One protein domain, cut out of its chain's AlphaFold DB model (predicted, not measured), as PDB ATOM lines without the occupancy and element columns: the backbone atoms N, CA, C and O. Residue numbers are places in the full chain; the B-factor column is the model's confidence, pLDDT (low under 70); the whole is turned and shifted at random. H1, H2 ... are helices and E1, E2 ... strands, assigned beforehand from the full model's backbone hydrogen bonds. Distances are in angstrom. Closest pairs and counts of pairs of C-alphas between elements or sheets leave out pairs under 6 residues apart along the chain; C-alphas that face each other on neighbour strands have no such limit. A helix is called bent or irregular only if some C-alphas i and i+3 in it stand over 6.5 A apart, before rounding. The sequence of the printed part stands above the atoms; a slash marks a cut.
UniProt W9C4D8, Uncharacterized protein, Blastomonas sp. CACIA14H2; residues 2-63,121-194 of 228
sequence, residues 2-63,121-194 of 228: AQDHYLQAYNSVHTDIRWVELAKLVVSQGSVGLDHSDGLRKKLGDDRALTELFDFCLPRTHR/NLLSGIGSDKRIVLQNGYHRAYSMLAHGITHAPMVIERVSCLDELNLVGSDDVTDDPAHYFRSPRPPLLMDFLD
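What this domain is: This is residues 2 to 63 and 121 to 194 of the 228 residues of an uncharacterized protein of Blastomonas sp. CACIA14H2 (UniProt W9C4D8). A strongly twisted sheet of four strands has helices gathered toward its two ends: H3 and H4 over one face near the first residues of E4, with H2 and H8 packing on H4, and the short helices H5, H6 and H7 about the other end, where H5 and H7 only graze the sheet. H1 lies farthest from the middle and touches no helix. The printed part has 136 residues, with eight named helices and four named strands in the order H1 E1 H2 H3 E2 E3 H4 E4 H5 H6 H7 H8; the sheet, in the order E1, E4, E2, E3, is mixed, and the class is mixed, helices and strands. The whole is compact, with a radius of gyration of the C-alphas of 14.6 A, and rounded, spanning 41 by 39 by 22 A.

How they stand to each other: Start at residue 2 with H1, residues 2 to 9, which is not on the sheet. Go on to E1, residues 14 to 21, an edge strand that bends by 63 degrees at residue 17. Its antiparallel neighbour is E4, residues 151 to 158, which bends by 60 degrees at residue 155; look for N 16 and O 156, 3.0 A apart and within hydrogen-bond range, and N 154 and O 18 at 2.8 A. On the other side of E4 is E2, residues 124 to 128, parallel to it at 59 degrees, with N 127 and O 157 within hydrogen-bond range at 2.8 A. E2 and the edge strand E3, residues 131 to 136, form an antiparallel hairpin, with N 126 and O 133 at 2.8 A. H2, residues 34 to 44, and H3, residues 50 to 57, form a helical hairpin that only just touches, with 3 pairs of C-alphas within 8 A, the closest those of Leu 44 and Phe 56 at 7.2 A. H3 is on the sheet over E4, at a height of 9.4 A over the sheet; its closest C-alpha pair with E4 is Phe 54 and Pro 153, 6.1 A. H4, residues 138 to 146, is on the same face at a height of 9.3 A. H2 and H4 touch and are only just about perpendicular, at 70.0 degrees; the C-alphas of Ser 37 and His 139 are closest, 5.3 A apart. H8, residues 189 to 193, touches H4, closest at the C-alphas of Leu 189 and Tyr 142, 6.7 A. H5, residues 162 to 168, only grazes the sheet and only just touches H6, residues 171 to 175, with 3 pairs of C-alphas within 8 A, closest at Asn 166 and Thr 174, 5.9 A. H7, residues 177 to 181, also only grazes the sheet; the C-alphas of Phe 181 and Arg 131 are its closest to E3, 6.2 A apart. Every O i to N i+4 pair is within hydrogen-bond range in H2, H3, H4, H5, H6 and H7; H1 has 2 of 4, and H8 has 0 of 1 but 2 of 2 O i to N i+3 pairs.

Where its parts are: Find C-alpha 2 at (103.839, 17.231, 26.919), where H1 begins; it is 11.9 A long and neither bent nor irregular, but only just: C-alphas 2 and 5 are 6.3 A apart. E1 begins at C-alpha 14, (97.002, 14.420, 46.601), and is 20.3 A long. H2 is 15.1 A, H3 10.6 A, E2 13.3 A, E3 15.2 A, H4 12.0 A, E4 19.1 A and H5 10.1 A; H6, H7 and H8 have five residues each. H8 ends at C-alpha 193, (123.392, 31.000, 52.413).

The domain as a whole: The two C-alphas farthest apart are those of Asp 46 and Asp 163, 42.3 A. Residues 64 to 120 are not printed, and C-alphas 63 and 121 are 10.4 A apart across the cut. Of the links printed whole, E1 to H2 is long, residues 22 to 33. The mean pLDDT of the printed part is 88.5; residues 2 to 7, 47, and 61 to 62 are under 70.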
ATOM      1  N   ALA A   2     102.973  16.924  25.756       43.22
ATOM      2  CA  ALA A   2     103.839  17.231  26.919       43.22
ATOM      3  C   ALA A   2     103.093  17.216  28.275       43.22
ATOM      4  O   ALA A   2     103.697  17.014  29.320       43.22
ATOM      5  N   GLN A   3     101.774  17.424  28.248       48.31
ATOM      6  CA  GLN A   3     100.920  17.586  29.429       48.31
ATOM      7  C   GLN A   3     100.663  16.270  30.191       48.31
ATOM      8  O   GLN A   3     100.456  16.304  31.400       48.31
ATOM      9  N   ASP A   4     100.739  15.118  29.514       57.00
ATOM     10  CA  ASP A   4     100.341  13.819  30.080       57.00
ATOM     11  C   ASP A   4     101.417  13.214  30.998       57.00
ATOM     12  O   ASP A   4     101.094  12.614  32.020       57.00
ATOM     13  N   HIS A   5     102.702  13.434  30.696       63.50
ATOM     14  CA  HIS A   5     103.806  12.927  31.522       63.50
ATOM     15  C   HIS A   5     103.883  13.607  32.895       63.50
ATOM     16  O   HIS A   5     104.202  12.956  33.884       63.50
ATOM     17  N   TYR A   6     103.552  14.900  32.977       65.62
ATOM     18  CA  TYR A   6     103.522  15.622  34.251       65.62
ATOM     19  C   TYR A   6     102.394  15.136  35.160       65.62
ATOM     20  O   TYR A   6     102.603  14.996  36.359       65.62
ATOM     21  N   LEU A   7     101.219  14.839  34.596       64.69
ATOM     22  CA  LEU A   7     100.117  14.260  35.364       64.69
ATOM     23  C   LEU A   7     100.476  12.864  35.871       64.69
ATOM     24  O   LEU A   7     100.161  12.545  37.008       64.69
ATOM     25  N   GLN A   8     101.174  12.055  35.069       71.00
ATOM     26  CA  GLN A   8     101.644  10.739  35.510       71.00
ATOM     27  C   GLN A   8     102.695  10.818  36.622       71.00
ATOM     28  O   GLN A   8     102.688   9.969  37.503       71.00
ATOM     29  N   ALA A   9     103.568  11.827  36.604       75.50
ATOM     30  CA  ALA A   9     104.634  11.966  37.595       75.50
ATOM     31  C   ALA A   9     104.139  12.352  39.003       75.50
ATOM     32  O   ALA A   9     104.861  12.108  39.960       75.50
ATOM     33  N   TYR A  10     102.942  12.940  39.133       83.06
ATOM     34  CA  TYR A  10     102.419  13.488  40.396       83.06
ATOM     35  C   TYR A  10     100.978  13.025  40.705       83.06
ATOM     36  O   TYR A  10     100.172  13.793  41.238       83.06
ATOM     37  N   ASN A  11     100.617  11.790  40.325       84.69
ATOM     38  CA  ASN A  11      99.270  11.218  40.523       84.69
ATOM     39  C   ASN A  11      99.152  10.233  41.696       84.69
ATOM     40  O   ASN A  11      98.076   9.675  41.910       84.69
ATOM     41  N   SER A  12     100.248   9.970  42.404       86.31
ATOM     42  CA  SER A  12     100.302   8.912  43.415       86.31
ATOM     43  C   SER A  12      99.641   9.312  44.732       86.31
ATOM     44  O   SER A  12      99.080   8.468  45.425       86.31
ATOM     45  N   VAL A  13      99.656  10.608  45.049       92.06
ATOM     46  CA  VAL A  13      99.018  11.193  46.233       92.06
ATOM     47  C   VAL A  13      98.295  12.490  45.861       92.06
ATOM     48  O   VAL A  13      98.324  12.932  44.710       92.06
ATOM     49  N   HIS A  14      97.619  13.116  46.825       92.56
ATOM     50  CA  HIS A  14      97.002  14.420  46.601       92.56
ATOM     51  C   HIS A  14      98.068  15.483  46.295       92.56
ATOM     52  O   HIS A  14      98.953  15.736  47.116       92.56
ATOM     53  N   THR A  15      97.914  16.178  45.167       93.62
ATOM     54  CA  THR A  15      98.879  17.169  44.680       93.62
ATOM     55  C   THR A  15      98.242  18.552  44.544       93.62
ATOM     56  O   THR A  15      97.177  18.699  43.946       93.62
ATOM     57  N   ASP A  16      98.914  19.586  45.054       93.00
ATOM     58  CA  ASP A  16      98.504  20.988  44.921       93.00
ATOM     59  C   ASP A  16      99.656  21.907  44.488       93.00
ATOM     60  O   ASP A  16     100.818  21.632  44.765       93.00
ATOM     61  N   ILE A  17      99.347  23.019  43.811       93.69
ATOM     62  CA  ILE A  17     100.332  24.065  43.491       93.69
ATOM     63  C   ILE A  17     100.161  25.211  44.484       93.69
ATOM     64  O   ILE A  17      99.066  25.768  44.603       93.69
ATOM     65  N   ARG A  18     101.237  25.602  45.176       94.06
ATOM     66  CA  ARG A  18     101.223  26.747  46.103       94.06
ATOM     67  C   ARG A  18     102.448  27.625  45.965       94.06
ATOM     68  O   ARG A  18     103.523  27.168  45.600       94.06
ATOM     69  N   TRP A  19     102.272  28.884  46.350       95.50
ATOM     70  CA  TRP A  19     103.382  29.769  46.668       95.50
ATOM     71  C   TRP A  19     103.964  29.376  48.022       95.50
ATOM     72  O   TRP A  19     103.247  29.355  49.023       95.50
ATOM     73  N   VAL A  20     105.250  29.045  48.041       96.25
ATOM     74  CA  VAL A  20     105.966  28.598  49.240       96.25
ATOM     75  C   VAL A  20     107.080  29.571  49.585       96.25
ATOM     76  O   VAL A  20     107.707  30.138  48.695       96.25
ATOM     77  N   GLU A  21     107.332  29.751  50.879       97.12
ATOM     78  CA  GLU A  21     108.464  30.533  51.372       97.12
ATOM     79  C   GLU A  21     109.742  29.694  51.268       97.12
ATOM     80  O   GLU A  21     109.901  28.693  51.969       97.12
ATOM     81  N   LEU A  22     110.654  30.104  50.388       97.50
ATOM     82  CA  LEU A  22     111.846  29.335  50.031       97.50
ATOM     83  C   LEU A  22     112.759  29.084  51.238       97.50
ATOM     84  O   LEU A  22     113.263  27.978  51.399       97.50
ATOM     85  N   ALA A  23     112.916  30.068  52.126       97.44
ATOM     86  CA  ALA A  23     113.772  29.956  53.310       97.44
ATOM     87  C   ALA A  23     113.339  28.842  54.285       97.44
ATOM     88  O   ALA A  23     114.165  28.331  55.036       97.44
ATOM     89  N   LYS A  24     112.058  28.445  54.262       96.81
ATOM     90  CA  LYS A  24     111.484  27.423  55.154       96.81
ATOM     91  C   LYS A  24     111.467  26.022  54.554       96.81
ATOM     92  O   LYS A  24     111.024  25.087  55.223       96.81
ATOM     93  N   LEU A  25     111.901  25.870  53.303       97.88
ATOM     94  CA  LEU A  25     111.980  24.563  52.670       97.88
ATOM     95  C   LEU A  25     113.037  23.717  53.373       97.88
ATOM     96  O   LEU A  25     114.170  24.159  53.555       97.88
ATOM     97  N   VAL A  26     112.650  22.504  53.754       97.50
ATOM     98  CA  VAL A  26     113.565  21.507  54.307       97.50
ATOM     99  C   VAL A  26     114.329  20.858  53.161       97.50
ATOM    100  O   VAL A  26     113.742  20.568  52.120       97.50
ATOM    101  N   VAL A  27     115.625  20.629  53.339       96.44
ATOM    102  CA  VAL A  27     116.506  20.040  52.322       96.44
ATOM    103  C   VAL A  27     117.067  18.707  52.814       96.44
ATOM    104  O   VAL A  27     117.483  18.607  53.964       96.44
ATOM    105  N   SER A  28     117.066  17.681  51.959       93.81
ATOM    106  CA  SER A  28     117.756  16.407  52.227       93.81
ATOM    107  C   SER A  28     119.108  16.332  51.521       93.81
ATOM    108  O   SER A  28     120.065  15.782  52.059       93.81
ATOM    109  N   GLN A  29     119.236  16.967  50.354       89.00
ATOM    110  CA  GLN A  29     120.515  17.077  49.658       89.00
ATOM    111  C   GLN A  29     121.470  18.015  50.414       89.00
ATOM    112  O   GLN A  29     121.151  19.180  50.635       89.00
ATOM    113  N   GLY A  30     122.672  17.537  50.750       89.50
ATOM    114  CA  GLY A  30     123.674  18.294  51.519       89.50
ATOM    115  C   GLY A  30     124.575  19.241  50.712       89.50
ATOM    116  O   GLY A  30     125.520  19.801  51.258       89.50
ATOM    117  N   SER A  31     124.352  19.403  49.406       90.62
ATOM    118  CA  SER A  31     125.196  20.252  48.553       90.62
ATOM    119  C   SER A  31     124.418  20.871  47.396       90.62
ATOM    120  O   SER A  31     123.448  20.294  46.914       90.62
ATOM    121  N   VAL A  32     124.865  22.032  46.914       89.88
ATOM    122  CA  VAL A  32     124.332  22.683  45.712       89.88
ATOM    123  C   VAL A  32     125.484  23.124  44.813       89.88
ATOM    124  O   VAL A  32     126.470  23.705  45.258       89.88
ATOM    125  N   GLY A  33     125.373  22.819  43.524       88.69
ATOM    126  CA  GLY A  33     126.356  23.215  42.515       88.69
ATOM    127  C   GLY A  33     126.215  24.691  42.156       88.69
ATOM    128  O   GLY A  33     125.224  25.076  41.528       88.69
ATOM    129  N   LEU A  34     127.215  25.492  42.529       87.31
ATOM    130  CA  LEU A  34     127.212  26.947  42.351       87.31
ATOM    131  C   LEU A  34     127.227  27.365  40.875       87.31
ATOM    132  O   LEU A  34     126.432  28.218  40.494       87.31
ATOM    133  N   ASP A  35     128.017  26.704  40.024       85.94
ATOM    134  CA  ASP A  35     128.078  27.011  38.583       85.94
ATOM    135  C   ASP A  35     126.714  26.843  37.897       85.94
ATOM    136  O   ASP A  35     126.293  27.658  37.070       85.94
ATOM    137  N   HIS A  36     125.988  25.783  38.264       83.06
ATOM    138  CA  HIS A  36     124.650  25.537  37.739       83.06
ATOM    139  C   HIS A  36     123.658  26.595  38.240       83.06
ATOM    140  O   HIS A  36     122.868  27.122  37.455       83.06
ATOM    141  N   SER A  37     123.732  26.956  39.523       85.00
ATOM    142  CA  SER A  37     122.908  28.012  40.115       85.00
ATOM    143  C   SER A  37     123.184  29.396  39.514       85.00
ATOM    144  O   SER A  37     122.240  30.145  39.270       85.00
ATOM    145  N   ASP A  38     124.434  29.715  39.177       84.75
ATOM    146  CA  ASP A  38     124.799  30.939  38.455       84.75
ATOM    147  C   ASP A  38     124.255  30.946  37.020       84.75
ATOM    148  O   ASP A  38     123.793  31.976  36.518       84.75
ATOM    149  N   GLY A  39     124.273  29.793  36.347       85.06
ATOM    150  CA  GLY A  39     123.640  29.624  35.041       85.06
ATOM    151  C   GLY A  39     122.123  29.833  35.095       85.06
ATOM    152  O   GLY A  39     121.556  30.478  34.211       85.06
ATOM    153  N   LEU A  40     121.468  29.328  36.142       86.00
ATOM    154  CA  LEU A  40     120.038  29.524  36.380       86.00
ATOM    155  C   LEU A  40     119.699  30.986  36.688       86.00
ATOM    156  O   LEU A  40     118.739  31.498  36.116       86.00
ATOM    157  N   ARG A  41     120.523  31.684  37.480       81.88
ATOM    158  CA  ARG A  41     120.385  33.131  37.712       81.88
ATOM    159  C   ARG A  41     120.360  33.905  36.403       81.88
ATOM    160  O   ARG A  41     119.462  34.704  36.170       81.88
ATOM    161  N   LYS A  42     121.344  33.660  35.533       84.56
ATOM    162  CA  LYS A  42     121.441  34.354  34.240       84.56
ATOM    163  C   LYS A  42     120.206  34.129  33.365       84.56
ATOM    164  O   LYS A  42     119.864  35.008  32.585       84.56
ATOM    165  N   LYS A  43     119.556  32.964  33.480       82.38
ATOM    166  CA  LYS A  43     118.307  32.655  32.766       82.38
ATOM    167  C   LYS A  43     117.088  33.349  33.362       82.38
ATOM    168  O   LYS A  43     116.198  33.695  32.598       82.38
ATOM    169  N   LEU A  44     117.038  33.498  34.685       79.38
ATOM    170  CA  LEU A  44     115.947  34.193  35.365       79.38
ATOM    171  C   LEU A  44     115.958  35.696  35.045       79.38
ATOM    172  O   LEU A  44     114.898  36.293  34.938       79.38
ATOM    173  N   GLY A  45     117.143  36.275  34.821       74.50
ATOM    174  CA  GLY A  45     117.290  37.698  34.521       74.50
ATOM    175  C   GLY A  45     117.002  38.588  35.734       74.50
ATOM    176  O   GLY A  45     116.862  38.106  36.859       74.50
ATOM    177  N   ASP A  46     116.955  39.901  35.500       70.25
ATOM    178  CA  ASP A  46     116.632  40.893  36.537       70.25
ATOM    179  C   ASP A  46     115.124  41.170  36.636       70.25
ATOM    180  O   ASP A  46     114.663  41.742  37.629       70.25
ATOM    181  N   ASP A  47     114.360  40.777  35.612       58.91
ATOM    182  CA  ASP A  47     112.921  40.995  35.564       58.91
ATOM    183  C   ASP A  47     112.196  39.943  36.415       58.91
ATOM    184  O   ASP A  47     112.518  38.757  36.419       58.91
ATOM    185  N   ARG A  48     111.250  40.407  37.231       70.12
ATOM    186  CA  ARG A  48     110.583  39.603  38.273       70.12
ATOM    187  C   ARG A  48     109.117  39.373  37.939       70.12
ATOM    188  O   ARG A  48     108.285  39.237  38.840       70.12
ATOM    189  N   ALA A  49     108.779  39.373  36.651       80.56
ATOM    190  CA  ALA A  49     107.416  39.143  36.212       80.56
ATOM    191  C   ALA A  49     106.928  37.779  36.730       80.56
ATOM    192  O   ALA A  49     107.573  36.747  36.548       80.56
ATOM    193  N   LEU A  50     105.758  37.765  37.380       82.69
ATOM    194  CA  LEU A  50     105.204  36.559  38.015       82.69
ATOM    195  C   LEU A  50     105.099  35.371  37.048       82.69
ATOM    196  O   LEU A  50     105.294  34.229  37.455       82.69
ATOM    197  N   THR A  51     104.816  35.637  35.773       83.56
ATOM    198  CA  THR A  51     104.724  34.616  34.724       83.56
ATOM    199  C   THR A  51     106.071  33.957  34.439       83.56
ATOM    200  O   THR A  51     106.128  32.740  34.291       83.56
ATOM    201  N   GLU A  52     107.157  34.730  34.406       86.38
ATOM    202  CA  GLU A  52     108.505  34.204  34.169       86.38
ATOM    203  C   GLU A  52     108.978  33.375  35.359       86.38
ATOM    204  O   GLU A  52     109.508  32.281  35.179       86.38
ATOM    205  N   LEU A  53     108.684  33.832  36.581       88.81
ATOM    206  CA  LEU A  53     108.945  33.061  37.795       88.81
ATOM    207  C   LEU A  53     108.141  31.751  37.820       88.81
ATOM    208  O   LEU A  53     108.665  30.707  38.215       88.81
ATOM    209  N   PHE A  54     106.886  31.786  37.367       89.62
ATOM    210  CA  PHE A  54     106.056  30.592  37.252       89.62
ATOM    211  C   PHE A  54     106.625  29.607  36.229       89.62
ATOM    212  O   PHE A  54     106.820  28.445  36.572       89.62
ATOM    213  N   ASP A  55     106.952  30.051  35.014       88.00
ATOM    214  CA  ASP A  55     107.548  29.195  33.981       88.00
ATOM    215  C   ASP A  55     108.947  28.688  34.380       88.00
ATOM    216  O   ASP A  55     109.335  27.576  34.018       88.00
ATOM    217  N   PHE A  56     109.699  29.455  35.171       89.19
ATOM    218  CA  PHE A  56     110.990  29.041  35.714       89.19
ATOM    219  C   PHE A  56     110.856  27.903  36.737       89.19
ATOM    220  O   PHE A  56     111.642  26.947  36.732       89.19
ATOM    221  N   CYS A  57     109.851  27.974  37.612       91.56
ATOM    222  CA  CYS A  57     109.600  26.947  38.624       91.56
ATOM    223  C   CYS A  57     108.861  25.735  38.045       91.56
ATOM    224  O   CYS A  57     109.170  24.593  38.387       91.56
ATOM    225  N   LEU A  58     107.924  25.971  37.131       90.81
ATOM    226  CA  LEU A  58     106.998  24.985  36.585       90.81
ATOM    227  C   LEU A  58     107.049  24.998  35.043       90.81
ATOM    228  O   LEU A  58     106.077  25.383  34.386       90.81
ATOM    229  N   PRO A  59     108.187  24.603  34.439       85.44
ATOM    230  CA  PRO A  59     108.400  24.738  33.006       85.44
ATOM    231  C   PRO A  59     107.436  23.871  32.196       85.44
ATOM    232  O   PRO A  59     107.436  22.644  32.272       85.44
ATOM    233  N   ARG A  60     106.661  24.520  31.321       75.25
ATOM    234  CA  ARG A  60     105.736  23.846  30.389       75.25
ATOM    235  C   ARG A  60     106.455  23.058  29.298       75.25
ATOM    236  O   ARG A  60     105.928  22.075  28.784       75.25
ATOM    237  N   THR A  61     107.662  23.491  28.939       68.81
ATOM    238  CA  THR A  61     108.522  22.802  27.976       68.81
ATOM    239  C   THR A  61     109.932  22.710  28.530       68.81
ATOM    240  O   THR A  61     110.504  23.706  28.967       68.81
ATOM    241  N   HIS A  62     110.493  21.506  28.511       69.38
ATOM    242  CA  HIS A  62     111.890  21.275  28.838       69.38
ATOM    243  C   HIS A  62     112.630  20.927  27.549       69.38
ATOM    244  O   HIS A  62     112.167  20.087  26.777       69.38
ATOM    245  N   ARG A  63     113.776  21.569  27.299       71.06
ATOM    246  CA  ARG A  63     114.711  21.109  26.266       71.06
ATOM    247  C   ARG A  63     115.679  20.138  26.937       71.06
ATOM    248  O   ARG A  63     116.560  20.606  27.658       71.06
ATOM    249  N   ASN A 121     110.904  17.910  35.445       84.19
ATOM    250  CA  ASN A 121     111.770  18.927  36.043       84.19
ATOM    251  C   ASN A 121     110.956  20.103  36.621       84.19
ATOM    252  O   ASN A 121     111.164  21.266  36.265       84.19
ATOM    253  N   LEU A 122     110.000  19.820  37.507       90.25
ATOM    254  CA  LEU A 122     109.219  20.830  38.228       90.25
ATOM    255  C   LEU A 122     109.861  21.133  39.586       90.25
ATOM    256  O   LEU A 122     110.519  20.279  40.172       90.25
ATOM    257  N   LEU A 123     109.697  22.361  40.078       93.94
ATOM    258  CA  LEU A 123     109.992  22.671  41.472       93.94
ATOM    259  C   LEU A 123     108.940  21.953  42.319       93.94
ATOM    260  O   LEU A 123     107.760  22.317  42.262       93.94
ATOM    261  N   SER A 124     109.355  20.929  43.061       94.75
ATOM    262  CA  SER A 124     108.432  20.074  43.806       94.75
ATOM    263  C   SER A 124     108.944  19.709  45.188       94.75
ATOM    264  O   SER A 124     110.150  19.650  45.434       94.75
ATOM    265  N   GLY A 125     108.013  19.439  46.096       95.62
ATOM    266  CA  GLY A 125     108.320  18.985  47.442       95.62
ATOM    267  C   GLY A 125     107.208  18.143  48.046       95.62
ATOM    268  O   GLY A 125     106.072  18.154  47.577       95.62
ATOM    269  N   ILE A 126     107.547  17.437  49.118       96.81
ATOM    270  CA  ILE A 126     106.612  16.620  49.887       96.81
ATOM    271  C   ILE A 126     106.170  17.413  51.103       96.81
ATOM    272  O   ILE A 126     106.985  17.824  51.932       96.81
ATOM    273  N   GLY A 127     104.867  17.645  51.194       95.94
ATOM    274  CA  GLY A 127     104.237  18.328  52.307       95.94
ATOM    275  C   GLY A 127     103.708  17.338  53.337       95.94
ATOM    276  O   GLY A 127     102.824  16.547  53.021       95.94
ATOM    277  N   SER A 128     104.168  17.465  54.580       93.06
ATOM    278  CA  SER A 128     103.555  16.816  55.742       93.06
ATOM    279  C   SER A 128     103.394  17.844  56.863       93.06
ATOM    280  O   SER A 128     104.329  18.581  57.195       93.06
ATOM    281  N   ASP A 129     102.177  17.956  57.400       80.56
ATOM    282  CA  ASP A 129     101.775  18.982  58.369       80.56
ATOM    283  C   ASP A 129     102.184  20.415  57.960       80.56
ATOM    284  O   ASP A 129     101.624  21.011  57.036       80.56
ATOM    285  N   LYS A 130     103.157  20.994  58.680       86.62
ATOM    286  CA  LYS A 130     103.640  22.377  58.534       86.62
ATOM    287  C   LYS A 130     104.938  22.480  57.737       86.62
ATOM    288  O   LYS A 130     105.479  23.580  57.626       86.62
ATOM    289  N   ARG A 131     105.474  21.364  57.234       93.94
ATOM    290  CA  ARG A 131     106.773  21.327  56.558       93.94
ATOM    291  C   ARG A 131     106.651  20.834  55.136       93.94
ATOM    292  O   ARG A 131     105.782  20.034  54.806       93.94
ATOM    293  N   ILE A 132     107.559  21.340  54.315       97.25
ATOM    294  CA  ILE A 132     107.723  20.931  52.931       97.25
ATOM    295  C   ILE A 132     109.187  20.551  52.768       97.25
ATOM    296  O   ILE A 132     110.066  21.393  52.968       97.25
ATOM    297  N   VAL A 133     109.431  19.287  52.442       97.31
ATOM    298  CA  VAL A 133     110.759  18.782  52.087       97.31
ATOM    299  C   VAL A 133     110.924  18.922  50.585       97.31
ATOM    300  O   VAL A 133     110.109  18.409  49.819       97.31
ATOM    301  N   LEU A 134     111.954  19.643  50.159       96.44
ATOM    302  CA  LEU A 134     112.272  19.854  48.757       96.44
ATOM    303  C   LEU A 134     112.675  18.519  48.118       96.44
ATOM    304  O   LEU A 134     113.586  17.852  48.596       96.44
ATOM    305  N   GLN A 135     111.996  18.127  47.043       92.31
ATOM    306  CA  GLN A 135     112.294  16.897  46.302       92.31
ATOM    307  C   GLN A 135     113.027  17.199  45.002       92.31
ATOM    308  O   GLN A 135     114.025  16.564  44.678       92.31
ATOM    309  N   ASN A 136     112.567  18.211  44.267       90.81
ATOM    310  CA  ASN A 136     113.179  18.608  43.009       90.81
ATOM    311  C   ASN A 136     113.285  20.129  42.909       90.81
ATOM    312  O   ASN A 136     112.443  20.865  43.416       90.81
ATOM    313  N   GLY A 137     114.322  20.607  42.220       91.12
ATOM    314  CA  GLY A 137     114.556  22.031  41.995       91.12
ATOM    315  C   GLY A 137     115.476  22.712  43.009       91.12
ATOM    316  O   GLY A 137     115.451  23.937  43.079       91.12
ATOM    317  N   TYR A 138     116.327  21.970  43.728       92.94
ATOM    318  CA  TYR A 138     117.340  22.491  44.665       92.94
ATOM    319  C   TYR A 138     118.095  23.718  44.148       92.94
ATOM    320  O   TYR A 138     118.053  24.785  44.756       92.94
ATOM    321  N   HIS A 139     118.722  23.605  42.977       91.62
ATOM    322  CA  HIS A 139     119.499  24.704  42.409       91.62
ATOM    323  C   HIS A 139     118.648  25.919  42.027       91.62
ATOM    324  O   HIS A 139     119.132  27.045  42.128       91.62
ATOM    325  N   ARG A 140     117.396  25.698  41.594       92.00
ATOM    326  CA  ARG A 140     116.445  26.776  41.278       92.00
ATOM    327  C   ARG A 140     116.011  27.489  42.547       92.00
ATOM    328  O   ARG A 140     116.089  28.710  42.599       92.00
ATOM    329  N   ALA A 141     115.609  26.733  43.566       95.19
ATOM    330  CA  ALA A 141     115.200  27.260  44.858       95.19
ATOM    331  C   ALA A 141     116.332  28.066  45.511       95.19
ATOM    332  O   ALA A 141     116.119  29.210  45.906       95.19
ATOM    333  N   TYR A 142     117.545  27.504  45.542       95.12
ATOM    334  CA  TYR A 142     118.738  28.189  46.036       95.12
ATOM    335  C   TYR A 142     119.033  29.465  45.244       95.12
ATOM    336  O   TYR A 142     119.201  30.521  45.844       95.12
ATOM    337  N   SER A 143     119.052  29.393  43.907       92.75
ATOM    338  CA  SER A 143     119.320  30.558  43.054       92.75
ATOM    339  C   SER A 143     118.311  31.679  43.320       92.75
ATOM    340  O   SER A 143     118.704  32.813  43.567       92.75
ATOM    341  N   MET A 144     117.015  31.364  43.374       93.25
ATOM    342  CA  MET A 144     115.978  32.345  43.700       93.25
ATOM    343  C   MET A 144     116.208  32.990  45.073       93.25
ATOM    344  O   MET A 144     116.238  34.219  45.175       93.25
ATOM    345  N   LEU A 145     116.433  32.179  46.112       94.31
ATOM    346  CA  LEU A 145     116.622  32.677  47.475       94.31
ATOM    347  C   LEU A 145     117.889  33.537  47.608       94.31
ATOM    348  O   LEU A 145     117.831  34.621  48.189       94.31
ATOM    349  N   ALA A 146     119.001  33.111  47.002       91.94
ATOM    350  CA  ALA A 146     120.263  33.855  46.971       91.94
ATOM    351  C   ALA A 146     120.136  35.236  46.295       91.94
ATOM    352  O   ALA A 146     120.916  36.142  46.584       91.94
ATOM    353  N   HIS A 147     119.142  35.421  45.418       88.19
ATOM    354  CA  HIS A 147     118.855  36.691  44.738       88.19
ATOM    355  C   HIS A 147     117.688  37.474  45.349       88.19
ATOM    356  O   HIS A 147     117.186  38.432  44.754       88.19
ATOM    357  N   GLY A 148     117.279  37.107  46.564       90.69
ATOM    358  CA  GLY A 148     116.268  37.827  47.331       90.69
ATOM    359  C   GLY A 148     114.831  37.552  46.888       90.69
ATOM    360  O   GLY A 148     113.919  38.249  47.333       90.69
ATOM    361  N   ILE A 149     114.600  36.550  46.035       92.38
ATOM    362  CA  ILE A 149     113.253  36.030  45.791       92.38
ATOM    363  C   ILE A 149     112.923  35.111  46.960       92.38
ATOM    364  O   ILE A 149     113.584  34.105  47.182       92.38
ATOM    365  N   THR A 150     111.903  35.467  47.734       94.56
ATOM    366  CA  THR A 150     111.558  34.747  48.968       94.56
ATOM    367  C   THR A 150     110.461  33.712  48.769       94.56
ATOM    368  O   THR A 150     110.338  32.802  49.584       94.56
ATOM    369  N   HIS A 151     109.675  33.838  47.696       95.50
ATOM    370  CA  HIS A 151     108.535  32.974  47.414       95.50
ATOM    371  C   HIS A 151     108.546  32.482  45.971       95.50
ATOM    372  O   HIS A 151     108.879  33.239  45.061       95.50
ATOM    373  N   ALA A 152     108.132  31.234  45.765       95.25
ATOM    374  CA  ALA A 152     108.031  30.626  44.442       95.25
ATOM    375  C   ALA A 152     106.826  29.675  44.352       95.25
ATOM    376  O   ALA A 152     106.454  29.081  45.370       95.25
ATOM    377  N   PRO A 153     106.210  29.505  43.168       95.56
ATOM    378  CA  PRO A 153     105.194  28.484  42.960       95.56
ATOM    379  C   PRO A 153     105.845  27.095  42.891       95.56
ATOM    380  O   PRO A 153     106.824  26.891  42.178       95.56
ATOM    381  N   MET A 154     105.287  26.131  43.618       95.81
ATOM    382  CA  MET A 154     105.816  24.773  43.762       95.81
ATOM    383  C   MET A 154     104.682  23.747  43.699       95.81
ATOM    384  O   MET A 154     103.591  24.004  44.212       95.81
ATOM    385  N   VAL A 155     104.959  22.582  43.106       95.19
ATOM    386  CA  VAL A 155     104.104  21.387  43.201       95.19
ATOM    387  C   VAL A 155     104.336  20.708  44.547       95.19
ATOM    388  O   VAL A 155     105.473  20.405  44.898       95.19
ATOM    389  N   ILE A 156     103.272  20.463  45.301       95.50
ATOM    390  CA  ILE A 156     103.343  19.844  46.621       95.50
ATOM    391  C   ILE A 156     102.544  18.550  46.608       95.50
ATOM    392  O   ILE A 156     101.323  18.581  46.462       95.50
ATOM    393  N   GLU A 157     103.236  17.440  46.827       95.56
ATOM    394  CA  GLU A 157     102.637  16.134  47.098       95.56
ATOM    395  C   GLU A 157     102.352  16.024  48.596       95.56
ATOM    396  O   GLU A 157     103.250  16.163  49.430       95.56
ATOM    397  N   ARG A 158     101.082  15.854  48.964       95.81
ATOM    398  CA  ARG A 158     100.637  15.800  50.360       95.81
ATOM    399  C   ARG A 158     100.649  14.367  50.847       95.81
ATOM    400  O   ARG A 158      99.923  13.537  50.309       95.81
ATOM    401  N   VAL A 159     101.408  14.130  51.909       95.19
ATOM    402  CA  VAL A 159     101.469  12.830  52.578       95.19
ATOM    403  C   VAL A 159     100.930  12.951  53.998       95.19
ATOM    404  O   VAL A 159     101.247  13.882  54.746       95.19
ATOM    405  N   SER A 160     100.085  11.996  54.354       91.75
ATOM    406  CA  SER A 160      99.418  11.861  55.646       91.75
ATOM    407  C   SER A 160      99.933  10.662  56.443       91.75
ATOM    408  O   SER A 160      99.807  10.637  57.668       91.75
ATOM    409  N   CYS A 161     100.551   9.687  55.770       91.38
ATOM    410  CA  CYS A 161     101.109   8.490  56.384       91.38
ATOM    411  C   CYS A 161     102.468   8.101  55.781       91.38
ATOM    412  O   CYS A 161     102.919   8.657  54.778       91.38
ATOM    413  N   LEU A 162     103.129   7.131  56.420       90.56
ATOM    414  CA  LEU A 162     104.431   6.635  55.975       90.56
ATOM    415  C   LEU A 162     104.340   5.873  54.645       90.56
ATOM    416  O   LEU A 162     105.256   5.977  53.845       90.56
ATOM    417  N   ASP A 163     103.238   5.166  54.381       92.62
ATOM    418  CA  ASP A 163     103.058   4.432  53.120       92.62
ATOM    419  C   ASP A 163     102.994   5.382  51.917       92.62
ATOM    420  O   ASP A 163     103.617   5.130  50.890       92.62
ATOM    421  N   GLU A 164     102.302   6.515  52.067       93.94
ATOM    422  CA  GLU A 164     102.288   7.586  51.068       93.94
ATOM    423  C   GLU A 164     103.675   8.217  50.914       93.94
ATOM    424  O   GLU A 164     104.113   8.457  49.793       93.94
ATOM    425  N   LEU A 165     104.398   8.445  52.019       93.19
ATOM    426  CA  LEU A 165     105.770   8.952  51.962       93.19
ATOM    427  C   LEU A 165     106.711   7.980  51.237       93.19
ATOM    428  O   LEU A 165     107.512   8.425  50.427       93.19
ATOM    429  N   ASN A 166     106.586   6.674  51.470       91.69
ATOM    430  CA  ASN A 166     107.377   5.645  50.791       91.69
ATOM    431  C   ASN A 166     107.074   5.553  49.289       91.69
ATOM    432  O   ASN A 166     107.879   5.016  48.535       91.69
ATOM    433  N   LEU A 167     105.915   6.051  48.851       89.31
ATOM    434  CA  LEU A 167     105.520   6.047  47.447       89.31
ATOM    435  C   LEU A 167     106.154   7.199  46.651       89.31
ATOM    436  O   LEU A 167     106.424   7.030  45.465       89.31
ATOM    437  N   VAL A 168     106.373   8.357  47.286       89.50
ATOM    438  CA  VAL A 168     106.808   9.597  46.602       89.50
ATOM    439  C   VAL A 168     108.150  10.151  47.090       89.50
ATOM    440  O   VAL A 168     108.741  11.014  46.443       89.50
ATOM    441  N   GLY A 169     108.631   9.698  48.247       88.00
ATOM    442  CA  GLY A 169     109.860  10.157  48.882       88.00
ATOM    443  C   GLY A 169     111.123   9.551  48.284       88.00
ATOM    444  O   GLY A 169     111.146   8.407  47.850       88.00
ATOM    445  N   SER A 170     112.200  10.334  48.307       85.94
ATOM    446  CA  SER A 170     113.563   9.834  48.121       85.94
ATOM    447  C   SER A 170     114.008   8.978  49.310       85.94
ATOM    448  O   SER A 170     113.677   9.340  50.443       85.94
ATOM    449  N   ASP A 171     114.864   7.982  49.063       86.50
ATOM    450  CA  ASP A 171     115.428   7.071  50.074       86.50
ATOM    451  C   ASP A 171     115.910   7.800  51.342       86.50
ATOM    452  O   ASP A 171     115.474   7.479  52.445       86.50
ATOM    453  N   ASP A 172     116.691   8.880  51.193       87.88
ATOM    454  CA  ASP A 172     117.193   9.672  52.329       87.88
ATOM    455  C   ASP A 172     116.076  10.153  53.271       87.88
ATOM    456  O   ASP A 172     116.255  10.217  54.486       87.88
ATOM    457  N   VAL A 173     114.919  10.527  52.713       90.44
ATOM    458  CA  VAL A 173     113.779  11.091  53.451       90.44
ATOM    459  C   VAL A 173     112.907   9.989  54.041       90.44
ATOM    460  O   VAL A 173     112.363  10.172  55.131       90.44
ATOM    461  N   THR A 174     112.761   8.862  53.340       92.31
ATOM    462  CA  THR A 174     112.003   7.698  53.820       92.31
ATOM    463  C   THR A 174     112.752   6.932  54.908       92.31
ATOM    464  O   THR A 174     112.105   6.383  55.799       92.31
ATOM    465  N   ASP A 175     114.088   6.950  54.885       92.88
ATOM    466  CA  ASP A 175     114.941   6.282  55.871       92.88
ATOM    467  C   ASP A 175     114.930   6.993  57.234       92.88
ATOM    468  O   ASP A 175     114.913   6.334  58.277       92.88
ATOM    469  N   ASP A 176     114.868   8.332  57.252       92.94
ATOM    470  CA  ASP A 176     114.678   9.112  58.485       92.94
ATOM    471  C   ASP A 176     113.631  10.240  58.342       92.94
ATOM    472  O   ASP A 176     113.952  11.436  58.363       92.94
ATOM    473  N   PRO A 177     112.328   9.901  58.292       92.81
ATOM    474  CA  PRO A 177     111.266  10.899  58.179       92.81
ATOM    475  C   PRO A 177     111.205  11.828  59.397       92.81
ATOM    476  O   PRO A 177     110.760  12.976  59.311       92.81
ATOM    477  N   ALA A 178     111.618  11.336  60.571       92.38
ATOM    478  CA  ALA A 178     111.570  12.109  61.803       92.38
ATOM    479  C   ALA A 178     112.547  13.288  61.754       92.38
ATOM    480  O   ALA A 178     112.180  14.390  62.176       92.38
ATOM    481  N   HIS A 179     113.740  13.084  61.198       93.62
ATOM    482  CA  HIS A 179     114.729  14.136  61.025       93.62
ATOM    483  C   HIS A 179     114.195  15.302  60.183       93.62
ATOM    484  O   HIS A 179     114.267  16.454  60.610       93.62
ATOM    485  N   TYR A 180     113.566  15.030  59.040       94.00
ATOM    486  CA  TYR A 180     113.109  16.095  58.141       94.00
ATOM    487  C   TYR A 180     111.790  16.739  58.594       94.00
ATOM    488  O   TYR A 180     111.664  17.969  58.654       94.00
ATOM    489  N   PHE A 181     110.802  15.930  58.983       93.62
ATOM    490  CA  PHE A 181     109.457  16.435  59.273       93.62
ATOM    491  C   PHE A 181     109.236  16.828  60.740       93.62
ATOM    492  O   PHE A 181     108.395  17.684  61.013       93.62
ATOM    493  N   ARG A 182     109.991  16.261  61.693       91.69
ATOM    494  CA  ARG A 182     109.738  16.442  63.139       91.69
ATOM    495  C   ARG A 182     110.887  17.066  63.931       91.69
ATOM    496  O   ARG A 182     110.615  17.643  64.982       91.69
ATOM    497  N   SER A 183     112.134  17.011  63.455       93.50
ATOM    498  CA  SER A 183     113.285  17.607  64.162       93.50
ATOM    499  C   SER A 183     113.053  19.091  64.456       93.50
ATOM    500  O   SER A 183     112.635  19.800  63.546       93.50
ATOM    501  N   PRO A 184     113.361  19.629  65.649       92.44
ATOM    502  CA  PRO A 184     113.218  21.060  65.936       92.44
ATOM    503  C   PRO A 184     113.974  21.972  64.959       92.44
ATOM    504  O   PRO A 184     113.501  23.067  64.660       92.44
ATOM    505  N   ARG A 185     115.112  21.504  64.428       92.62
ATOM    506  CA  ARG A 185     115.956  22.233  63.477       92.62
ATOM    507  C   ARG A 185     116.389  21.294  62.343       92.62
ATOM    508  O   ARG A 185     117.476  20.729  62.417       92.62
ATOM    509  N   PRO A 186     115.536  21.071  61.327       94.81
ATOM    510  CA  PRO A 186     115.959  20.334  60.144       94.81
ATOM    511  C   PRO A 186     116.936  21.198  59.323       94.81
ATOM    512  O   PRO A 186     116.983  22.421  59.536       94.81
ATOM    513  N   PRO A 187     117.672  20.606  58.372       95.56
ATOM    514  CA  PRO A 187     118.395  21.365  57.362       95.56
ATOM    515  C   PRO A 187     117.402  22.176  56.526       95.56
ATOM    516  O   PRO A 187     116.414  21.637  56.022       95.56
ATOM    517  N   LEU A 188     117.639  23.476  56.395       97.06
ATOM    518  CA  LEU A 188     116.792  24.390  55.637       97.06
ATOM    519  C   LEU A 188     117.530  24.910  54.411       97.06
ATOM    520  O   LEU A 188     118.747  25.058  54.413       97.06
ATOM    521  N   LEU A 189     116.783  25.276  53.373       97.38
ATOM    522  CA  LEU A 189     117.360  25.864  52.166       97.38
ATOM    523  C   LEU A 189     118.163  27.141  52.469       97.38
ATOM    524  O   LEU A 189     119.181  27.388  51.829       97.38
ATOM    525  N   MET A 190     117.725  27.937  53.450       97.00
ATOM    526  CA  MET A 190     118.449  29.140  53.876       97.00
ATOM    527  C   MET A 190     119.830  28.846  54.475       97.00
ATOM    528  O   MET A 190     120.686  29.725  54.438       97.00
ATOM    529  N   ASP A 191     120.076  27.627  54.962       96.62
ATOM    530  CA  ASP A 191     121.361  27.247  55.560       96.62
ATOM    531  C   ASP A 191     122.481  27.233  54.513       96.62
ATOM    532  O   ASP A 191     123.634  27.488  54.841       96.62
ATOM    533  N   PHE A 192     122.149  27.039  53.228       95.31
ATOM    534  CA  PHE A 192     123.114  27.168  52.131       95.31
ATOM    535  C   PHE A 192     123.633  28.596  51.921       95.31
ATOM    536  O   PHE A 192     124.614  28.783  51.203       95.31
ATOM    537  N   LEU A 193     122.967  29.602  52.490       93.94
ATOM    538  CA  LEU A 193     123.392  31.000  52.413       93.94
ATOM    539  C   LEU A 193     124.234  31.423  53.616       93.94
ATOM    540  O   LEU A 193     124.773  32.528  53.600       93.94
ATOM    541  N   ASP A 194     124.346  30.572  54.636       95.19
ATOM    542  CA  ASP A 194     125.120  30.847  55.838       95.19
ATOM    543  C   ASP A 194     126.585  30.399  55.649       95.19
ATOM    544  O   ASP A 194     126.861  29.199  55.515       95.19
TER     545      ASP A 194